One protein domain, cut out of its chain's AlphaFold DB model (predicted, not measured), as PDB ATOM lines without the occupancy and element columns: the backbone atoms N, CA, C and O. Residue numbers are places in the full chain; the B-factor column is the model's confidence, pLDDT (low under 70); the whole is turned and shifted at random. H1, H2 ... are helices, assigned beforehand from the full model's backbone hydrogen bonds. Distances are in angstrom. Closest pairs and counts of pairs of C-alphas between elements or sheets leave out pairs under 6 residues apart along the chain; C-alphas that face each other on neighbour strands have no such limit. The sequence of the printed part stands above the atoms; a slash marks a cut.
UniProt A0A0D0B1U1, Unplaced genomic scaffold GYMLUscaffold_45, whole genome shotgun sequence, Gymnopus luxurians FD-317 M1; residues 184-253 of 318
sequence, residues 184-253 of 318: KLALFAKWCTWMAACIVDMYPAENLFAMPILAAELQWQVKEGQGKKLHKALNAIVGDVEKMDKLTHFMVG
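Overview. This is residues 184 to 253 of the 318 residues of an uncharacterized protein of Gymnopus luxurians FD-317 M1 (UniProt A0A0D0B1U1). The two long helices H1 and H2 make a V-shaped hairpin, closest toward its turn, where residues 201 to 206 stick out. H3 crosses the open end of the V, and H4 folds back until its last residues meet H1 partway along. The printed part has 70 residues with four named helices, H1, H2, H3 and H4 in chain order, and no named strand: the class is all helix. It is compact, with a radius of gyration of the C-alphas of 12.4 A and spans of 33 by 29 by 18 A.

Along the chain. Find C-alpha 184 at (236.263, 330.641, 134.625); from there H1, residues 184 to 202, runs 26.8 A to C-alpha 202 at (239.095, 330.721, 161.227). H2, residues 207 to 223, spans 26.3 A. H3 is residues 228 to 238, and H4, residues 241 to 252, ends at C-alpha 252 at (233.355, 319.754, 150.383).

Arrangement. Look first at Ala 196 and Ala 210, the closest C-alphas of the hairpin H1 and H2, 5.4 A apart; the helices touch through residues 192 to 200 and 207 to 214 alone, opposite ways at 37 degrees, only just a steep tilt. H4 touches H1 with residues 251 to 252 alone, the C-alphas of Met 251 and Thr 193 being closest at 5.3 A. H2 and H3 form a second hairpin, closest at the C-alphas of Val 222 and Lys 228, 5.4 A. H3 and H4 only just touch, only at the corner, with 3 pairs of C-alphas within 8 A, the closest being Ile 237 and Lys 243 at 5.5 A. H2 and H4 are apart. In H1, H3 and H4 every O i to N i+4 pair is within hydrogen-bond range; in H2, 10 of 13 are.

Size, cuts and confidence. The C-alphas farthest apart, of Ala 205 and Gly 225, are 34.8 A apart. The printed part has no cut, and its three links are tight. Mean pLDDT of the printed part is 72.0; look for values under 70 at residues 195 to 211, among others.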
ATOM      1  N   LYS A 184     236.384 329.512 133.686       68.94
ATOM      2  CA  LYS A 184     236.263 330.641 134.625       68.94
ATOM      3  C   LYS A 184     235.346 330.333 135.813       68.94
ATOM      4  O   LYS A 184     235.592 330.824 136.905       68.94
ATOM      5  N   LEU A 185     234.312 329.515 135.608       68.25
ATOM      6  CA  LEU A 185     233.408 329.080 136.673       68.25
ATOM      7  C   LEU A 185     234.110 328.099 137.615       68.25
ATOM      8  O   LEU A 185     233.937 328.204 138.821       68.25
ATOM      9  N   ALA A 186     234.933 327.199 137.075       68.56
ATOM     10  CA  ALA A 186     235.729 326.270 137.874       68.56
ATOM     11  C   ALA A 186     236.773 327.003 138.733       68.56
ATOM     12  O   ALA A 186     236.915 326.708 139.916       68.56
ATOM     13  N   LEU A 187     237.458 328.006 138.167       68.06
ATOM     14  CA  LEU A 187     238.388 328.862 138.915       68.06
ATOM     15  C   LEU A 187     237.680 329.667 140.006       68.06
ATOM     16  O   LEU A 187     238.171 329.741 141.128       68.06
ATOM     17  N   PHE A 188     236.508 330.224 139.698       73.62
ATOM     18  CA  PHE A 188     235.696 330.928 140.683       73.62
ATOM     19  C   PHE A 188     235.225 329.993 141.803       73.62
ATOM     20  O   PHE A 188     235.393 330.318 142.971       73.62
ATOM     21  N   ALA A 189     234.715 328.803 141.472       68.12
ATOM     22  CA  ALA A 189     234.307 327.800 142.455       68.12
ATOM     23  C   ALA A 189     235.485 327.353 143.335       68.12
ATOM     24  O   ALA A 189     235.328 327.228 144.546       68.12
ATOM     25  N   LYS A 190     236.679 327.189 142.753       73.75
ATOM     26  CA  LYS A 190     237.912 326.910 143.500       73.75
ATOM     27  C   LYS A 190     238.250 328.046 144.470       73.75
ATOM     28  O   LYS A 190     238.537 327.778 145.629       73.75
ATOM     29  N   TRP A 191     238.174 329.299 144.022       74.38
ATOM     30  CA  TRP A 191     238.404 330.466 144.878       74.38
ATOM     31  C   TRP A 191     237.373 330.567 146.009       74.38
ATOM     32  O   TRP A 191     237.739 330.807 147.150       74.38
ATOM     33  N   CYS A 192     236.100 330.287 145.722       71.50
ATOM     34  CA  CYS A 192     235.035 330.254 146.726       71.50
ATOM     35  C   CYS A 192     235.243 329.139 147.750       71.50
ATOM     36  O   CYS A 192     235.025 329.356 148.933       71.50
ATOM     37  N   THR A 193     235.696 327.968 147.298       66.06
ATOM     38  CA  THR A 193     236.025 326.834 148.172       66.06
ATOM     39  C   THR A 193     237.212 327.174 149.068       66.06
ATOM     40  O   THR A 193     237.172 326.899 150.258       66.06
ATOM     41  N   TRP A 194     238.233 327.838 148.522       73.75
ATOM     42  CA  TRP A 194     239.380 328.312 149.291       73.75
ATOM     43  C   TRP A 194     238.981 329.369 150.328       73.75
ATOM     44  O   TRP A 194     239.303 329.220 151.499       73.75
ATOM     45  N   MET A 195     238.200 330.379 149.934       62.97
ATOM     46  CA  MET A 195     237.673 331.393 150.856       62.97
ATOM     47  C   MET A 195     236.794 330.769 151.945       62.97
ATOM     48  O   MET A 195     236.922 331.122 153.114       62.97
ATOM     49  N   ALA A 196     235.927 329.821 151.583       62.50
ATOM     50  CA  ALA A 196     235.093 329.101 152.538       62.50
ATOM     51  C   ALA A 196     235.935 328.249 153.495       62.50
ATOM     52  O   ALA A 196     235.674 328.281 154.690       62.50
ATOM     53  N   ALA A 197     236.964 327.553 153.003       62.38
ATOM     54  CA  ALA A 197     237.895 326.792 153.831       62.38
ATOM     55  C   ALA A 197     238.658 327.702 154.804       62.38
ATOM     56  O   ALA A 197     238.712 327.399 155.987       62.38
ATOM     57  N   CYS A 198     239.145 328.862 154.348       59.75
ATOM     58  CA  CYS A 198     239.762 329.854 155.228       59.75
ATOM     59  C   CYS A 198     238.784 330.357 156.299       59.75
ATOM     60  O   CYS A 198     239.163 330.490 157.456       59.75
ATOM     61  N   ILE A 199     237.522 330.622 155.946       54.38
ATOM     62  CA  ILE A 199     236.505 331.063 156.916       54.38
ATOM     63  C   ILE A 199     236.170 329.946 157.914       54.38
ATOM     64  O   ILE A 199     236.019 330.227 159.098       54.38
ATOM     65  N   VAL A 200     236.079 328.694 157.462       62.69
ATOM     66  CA  VAL A 200     235.822 327.524 158.316       62.69
ATOM     67  C   VAL A 200     236.995 327.253 159.261       62.69
ATOM     68  O   VAL A 200     236.756 327.025 160.441       62.69
ATOM     69  N   ASP A 201     238.243 327.356 158.797       57.88
ATOM     70  CA  ASP A 201     239.429 327.223 159.659       57.88
ATOM     71  C   ASP A 201     239.528 328.361 160.682       57.88
ATOM     72  O   ASP A 201     239.911 328.135 161.828       57.88
ATOM     73  N   MET A 202     239.140 329.584 160.301       54.09
ATOM     74  CA  MET A 202     239.095 330.721 161.227       54.09
ATOM     75  C   MET A 202     237.940 330.622 162.239       54.09
ATOM     76  O   MET A 202     238.060 331.138 163.348       54.09
ATOM     77  N   TYR A 203     236.830 329.966 161.882       55.75
ATOM     78  CA  TYR A 203     235.618 329.867 162.705       55.75
ATOM     79  C   TYR A 203     235.023 328.445 162.695       55.75
ATOM     80  O   TYR A 203     233.893 328.244 162.237       55.75
ATOM     81  N   PRO A 204     235.725 327.440 163.256       58.94
ATOM     82  CA  PRO A 204     235.345 326.027 163.132       58.94
ATOM     83  C   PRO A 204     234.025 325.673 163.835       58.94
ATOM     84  O   PRO A 204     233.417 324.643 163.551       58.94
ATOM     85  N   ALA A 205     233.561 326.523 164.756       62.81
ATOM     86  CA  ALA A 205     232.288 326.348 165.451       62.81
ATOM     87  C   ALA A 205     231.076 326.875 164.656       62.81
ATOM     88  O   ALA A 205     229.940 326.550 164.998       62.81
ATOM     89  N   GLU A 206     231.288 327.675 163.603       60.72
ATOM     90  CA  GLU A 206     230.228 328.458 162.957       60.72
ATOM     91  C   GLU A 206     230.287 328.409 161.417       60.72
ATOM     92  O   GLU A 206     230.195 329.424 160.728       60.72
ATOM     93  N   ASN A 207     230.339 327.201 160.843       54.16
ATOM     94  CA  ASN A 207     230.367 326.958 159.385       54.16
ATOM     95  C   ASN A 207     229.228 327.634 158.587       54.16
ATOM     96  O   ASN A 207     229.318 327.792 157.369       54.16
ATOM     97  N   LEU A 208     228.152 328.056 159.256       57.84
ATOM     98  CA  LEU A 208     227.038 328.785 158.648       57.84
ATOM     99  C   LEU A 208     227.401 330.225 158.232       57.84
ATOM    100  O   LEU A 208     226.653 330.817 157.454       57.84
ATOM    101  N   PHE A 209     228.533 330.782 158.682       59.09
ATOM    102  CA  PHE A 209     228.953 332.152 158.352       59.09
ATOM    103  C   PHE A 209     229.591 332.316 156.966       59.09
ATOM    104  O   PHE A 209     229.518 333.400 156.387       59.09
ATOM    105  N   ALA A 210     230.167 331.258 156.386       58.88
ATOM    106  CA  ALA A 210     230.852 331.355 155.093       58.88
ATOM    107  C   ALA A 210     229.886 331.624 153.922       58.88
ATOM    108  O   ALA A 210     230.197 332.376 152.996       58.88
ATOM    109  N   MET A 211     228.684 331.044 153.974       65.81
ATOM    110  CA  MET A 211     227.719 331.101 152.870       65.81
ATOM    111  C   MET A 211     227.068 332.481 152.672       65.81
ATOM    112  O   MET A 211     226.971 332.912 151.521       65.81
ATOM    113  N   PRO A 212     226.653 333.218 153.721       72.50
ATOM    114  CA  PRO A 212     226.166 334.590 153.575       72.50
ATOM    115  C   PRO A 212     227.207 335.551 152.989       72.50
ATOM    116  O   PRO A 212     226.854 336.380 152.152       72.50
ATOM    117  N   ILE A 213     228.480 335.417 153.378       66.94
ATOM    118  CA  ILE A 213     229.584 336.253 152.874       66.94
ATOM    119  C   ILE A 213     229.810 335.980 151.386       66.94
ATOM    120  O   ILE A 213     229.824 336.901 150.571       66.94
ATOM    121  N   LEU A 214     229.893 334.701 151.015       69.12
ATOM    122  CA  LEU A 214     230.018 334.294 149.620       69.12
ATOM    123  C   LEU A 214     228.823 334.763 148.772       69.12
ATOM    124  O   LEU A 214     228.991 335.223 147.641       69.12
ATOM    125  N   ALA A 215     227.607 334.671 149.316       75.38
ATOM    126  CA  ALA A 215     226.401 335.144 148.650       75.38
ATOM    127  C   ALA A 215     226.405 336.670 148.456       75.38
ATOM    128  O   ALA A 215     225.991 337.143 147.395       75.38
ATOM    129  N   ALA A 216     226.888 337.434 149.440       76.00
ATOM    130  CA  ALA A 216     227.014 338.886 149.348       76.00
ATOM    131  C   ALA A 216     228.023 339.306 148.267       76.00
ATOM    132  O   ALA A 216     227.701 340.154 147.434       76.00
ATOM    133  N   GLU A 217     229.186 338.651 148.210       72.12
ATOM    134  CA  GLU A 217     230.219 338.895 147.192       72.12
ATOM    135  C   GLU A 217     229.702 338.587 145.777       72.12
ATOM    136  O   GLU A 217     229.834 339.382 144.844       72.12
ATOM    137  N   LEU A 218     228.999 337.461 145.614       75.94
ATOM    138  CA  LEU A 218     228.344 337.105 144.356       75.94
ATOM    139  C   LEU A 218     227.301 338.140 143.920       75.94
ATOM    140  O   LEU A 218     227.217 338.476 142.737       75.94
ATOM    141  N   GLN A 219     226.495 338.646 144.854       77.56
ATOM    142  CA  GLN A 219     225.513 339.688 144.559       77.56
ATOM    143  C   GLN A 219     226.178 341.011 144.173       77.56
ATOM    144  O   GLN A 219     225.687 341.695 143.273       77.56
ATOM    145  N   TRP A 220     227.291 341.362 144.815       82.00
ATOM    146  CA  TRP A 220     228.071 342.551 144.489       82.00
ATOM    147  C   TRP A 220     228.634 342.479 143.061       82.00
ATOM    148  O   TRP A 220     228.338 343.349 142.241       82.00
ATOM    149  N   GLN A 221     229.269 341.362 142.694       75.19
ATOM    150  CA  GLN A 221     229.755 341.104 141.331       75.19
ATOM    151  C   GLN A 221     228.646 341.216 140.270       75.19
ATOM    152  O   GLN A 221     228.866 341.680 139.146       75.19
ATOM    153  N   VAL A 222     227.421 340.792 140.597       76.94
ATOM    154  CA  VAL A 222     226.261 340.928 139.699       76.94
ATOM    155  C   VAL A 222     225.860 342.389 139.502       76.94
ATOM    156  O   VAL A 222     225.545 342.766 138.367       76.94
ATOM    157  N   LYS A 223     225.885 343.207 140.564       80.19
ATOM    158  CA  LYS A 223     225.568 344.643 140.501       80.19
ATOM    159  C   LYS A 223     226.562 345.409 139.631       80.19
ATOM    160  O   LYS A 223     226.131 346.226 138.825       80.19
ATOM    161  N   GLU A 224     227.846 345.061 139.684       82.38
ATOM    162  CA  GLU A 224     228.885 345.651 138.822       82.38
ATOM    163  C   GLU A 224     228.839 345.168 137.359       82.38
ATOM    164  O   GLU A 224     229.654 345.548 136.521       82.38
ATOM    165  N   GLY A 225     227.896 344.287 137.012       83.50
ATOM    166  CA  GLY A 225     227.742 343.759 135.657       83.50
ATOM    167  C   GLY A 225     228.769 342.692 135.263       83.50
ATOM    168  O   GLY A 225     228.581 342.040 134.232       83.50
ATOM    169  N   GLN A 226     229.782 342.438 136.093       71.19
ATOM    170  CA  GLN A 226     230.813 341.422 135.862       71.19
ATOM    171  C   GLN A 226     230.308 339.996 136.160       71.19
ATOM    172  O   GLN A 226     230.682 339.029 135.491       71.19
ATOM    173  N   GLY A 227     229.358 339.865 137.088       78.00
ATOM    174  CA  GLY A 227     228.827 338.591 137.572       78.00
ATOM    175  C   GLY A 227     227.672 338.001 136.762       78.00
ATOM    176  O   GLY A 227     227.235 336.895 137.062       78.00
ATOM    177  N   LYS A 228     227.150 338.665 135.720       81.25
ATOM    178  CA  LYS A 228     225.917 338.209 135.029       81.25
ATOM    179  C   LYS A 228     226.027 336.797 134.439       81.25
ATOM    180  O   LYS A 228     225.085 336.012 134.532       81.25
ATOM    181  N   LYS A 229     227.174 336.454 133.838       76.44
ATOM    182  CA  LYS A 229     227.418 335.111 133.269       76.44
ATOM    183  C   LYS A 229     227.552 334.050 134.364       76.44
ATOM    184  O   LYS A 229     227.006 332.961 134.221       76.44
ATOM    185  N   LEU A 230     228.239 334.399 135.447       76.00
ATOM    186  CA  LEU A 230     228.462 333.546 136.608       76.00
ATOM    187  C   LEU A 230     227.155 333.275 137.362       76.00
ATOM    188  O   LEU A 230     226.815 332.127 137.613       76.00
ATOM    189  N   HIS A 231     226.365 334.313 137.615       80.56
ATOM    190  CA  HIS A 231     225.056 334.207 138.246       80.56
ATOM    191  C   HIS A 231     224.071 333.393 137.403       80.56
ATOM    192  O   HIS A 231     223.357 332.549 137.934       80.56
ATOM    193  N   LYS A 232     224.080 333.565 136.073       84.75
ATOM    194  CA  LYS A 232     223.290 332.717 135.167       84.75
ATOM    195  C   LYS A 232     223.719 331.248 135.239       84.75
ATOM    196  O   LYS A 232     222.857 330.375 135.226       84.75
ATOM    197  N   ALA A 233     225.022 330.973 135.319       78.88
ATOM    198  CA  ALA A 233     225.539 329.614 135.454       78.88
ATOM    199  C   ALA A 233     225.191 328.996 136.818       78.88
ATOM    200  O   ALA A 233     224.734 327.859 136.861       78.88
ATOM    201  N   LEU A 234     225.315 329.755 137.911       80.81
ATOM    202  CA  LEU A 234     224.930 329.315 139.255       80.81
ATOM    203  C   LEU A 234     223.428 329.055 139.359       80.81
ATOM    204  O   LEU A 234     223.039 327.993 139.825       80.81
ATOM    205  N   ASN A 235     222.575 329.941 138.840       83.69
ATOM    206  CA  ASN A 235     221.127 329.710 138.820       83.69
ATOM    207  C   ASN A 235     220.746 328.468 137.994       83.69
ATOM    208  O   ASN A 235     219.808 327.760 138.348       83.69
ATOM    209  N   ALA A 236     221.488 328.170 136.920       84.69
ATOM    210  CA  ALA A 236     221.299 326.942 136.147       84.69
ATOM    211  C   ALA A 236     221.747 325.677 136.904       84.69
ATOM    212  O   ALA A 236     221.240 324.596 136.614       84.69
ATOM    213  N   ILE A 237     222.673 325.805 137.860       81.62
ATOM    214  CA  ILE A 237     223.088 324.723 138.763       81.62
ATOM    215  C   ILE A 237     222.078 324.566 139.910       81.62
ATOM    216  O   ILE A 237     221.716 323.447 140.239       81.62
ATOM    217  N   VAL A 238     221.552 325.663 140.468       82.75
ATOM    218  CA  VAL A 238     220.523 325.650 141.531       82.75
ATOM    219  C   VAL A 238     219.237 324.949 141.098       82.75
ATOM    220  O   VAL A 238     218.610 324.275 141.909       82.75
ATOM    221  N   GLY A 239     218.864 325.053 139.822       81.88
ATOM    222  CA  GLY A 239     217.710 324.336 139.276       81.88
ATOM    223  C   GLY A 239     217.934 322.841 139.002       81.88
ATOM    224  O   GLY A 239     216.984 322.165 138.618       81.88
ATOM    225  N   ASP A 240     219.156 322.324 139.157       89.56
ATOM    226  CA  ASP A 240     219.542 320.960 138.782       89.56
ATOM    227  C   ASP A 240     220.193 320.247 139.975       89.56
ATOM    228  O   ASP A 240     221.354 320.483 140.311       89.56
ATOM    229  N   VAL A 241     219.424 319.365 140.619       86.75
ATOM    230  CA  VAL A 241     219.822 318.663 141.852       86.75
ATOM    231  C   VAL A 241     221.128 317.883 141.670       86.75
ATOM    232  O   VAL A 241     221.968 317.897 142.563       86.75
ATOM    233  N   GLU A 242     221.345 317.259 140.510       86.50
ATOM    234  CA  GLU A 242     222.546 316.454 140.256       86.50
ATOM    235  C   GLU A 242     223.787 317.340 140.076       86.50
ATOM    236  O   GLU A 242     224.881 317.009 140.536       86.50
ATOM    237  N   LYS A 243     223.634 318.503 139.429       82.69
ATOM    238  CA  LYS A 243     224.725 319.486 139.330       82.69
ATOM    239  C   LYS A 243     225.011 320.160 140.665       82.69
ATOM    240  O   LYS A 243     226.171 320.460 140.936       82.69
ATOM    241  N   MET A 244     223.983 320.408 141.474       81.19
ATOM    242  CA  MET A 244     224.148 320.975 142.807       81.19
ATOM    243  C   MET A 244     224.879 320.007 143.736       81.19
ATOM    244  O   MET A 244     225.777 320.426 144.459       81.19
ATOM    245  N   ASP A 245     224.559 318.715 143.671       77.38
ATOM    246  CA  ASP A 245     225.259 317.679 144.433       77.38
ATOM    247  C   ASP A 245     226.727 317.559 143.995       77.38
ATOM    248  O   ASP A 245     227.630 317.602 144.825       77.38
ATOM    249  N   LYS A 246     227.000 317.577 142.681       78.12
ATOM    250  CA  LYS A 246     228.376 317.629 142.146       78.12
ATOM    251  C   LYS A 246     229.139 318.878 142.584       78.12
ATOM    252  O   LYS A 246     230.320 318.781 142.902       78.12
ATOM    253  N   LEU A 247     228.491 320.046 142.596       77.00
ATOM    254  CA  LEU A 247     229.098 321.289 143.078       77.00
ATOM    255  C   LEU A 247     229.369 321.217 144.585       77.00
ATOM    256  O   LEU A 247     230.440 321.612 145.025       77.00
ATOM    257  N   THR A 248     228.432 320.677 145.361       75.12
ATOM    258  CA  THR A 248     228.580 320.497 146.809       75.12
ATOM    259  C   THR A 248     229.721 319.536 147.115       75.12
ATOM    260  O   THR A 248     230.602 319.876 147.892       75.12
ATOM    261  N   HIS A 249     229.776 318.388 146.441       75.50
ATOM    262  CA  HIS A 249     230.870 317.427 146.566       75.50
ATOM    263  C   HIS A 249     232.222 318.034 146.155       75.50
ATOM    264  O   HIS A 249     233.227 317.821 146.825       75.50
ATOM    265  N   PHE A 250     232.248 318.857 145.101       70.81
ATOM    266  CA  PHE A 250     233.443 319.607 144.706       70.81
ATOM    267  C   PHE A 250     233.897 320.606 145.784       70.81
ATOM    268  O   PHE A 250     235.094 320.709 146.033       70.81
ATOM    269  N   MET A 251     232.969 321.325 146.427       67.00
ATOM    270  CA  MET A 251     233.299 322.297 147.481       67.00
ATOM    271  C   MET A 251     233.664 321.643 148.818       67.00
ATOM    272  O   MET A 251     234.491 322.175 149.548       67.00
ATOM    273  N   VAL A 252     233.047 320.511 149.158       65.56
ATOM    274  CA  VAL A 252     233.355 319.754 150.383       65.56
ATOM    275  C   VAL A 252     234.699 319.022 150.253       65.56
ATOM    276  O   VAL A 252     235.333 318.720 151.260       65.56
ATOM    277  N   GLY A 253     235.167 318.796 149.020       52.97
ATOM    278  CA  GLY A 253     236.341 317.974 148.743       52.97
ATOM    279  C   GLY A 253     236.057 316.483 148.974       52.97
ATOM    280  O   GLY A 253     234.962 316.115 149.414       52.97
TER     281      GLY A 253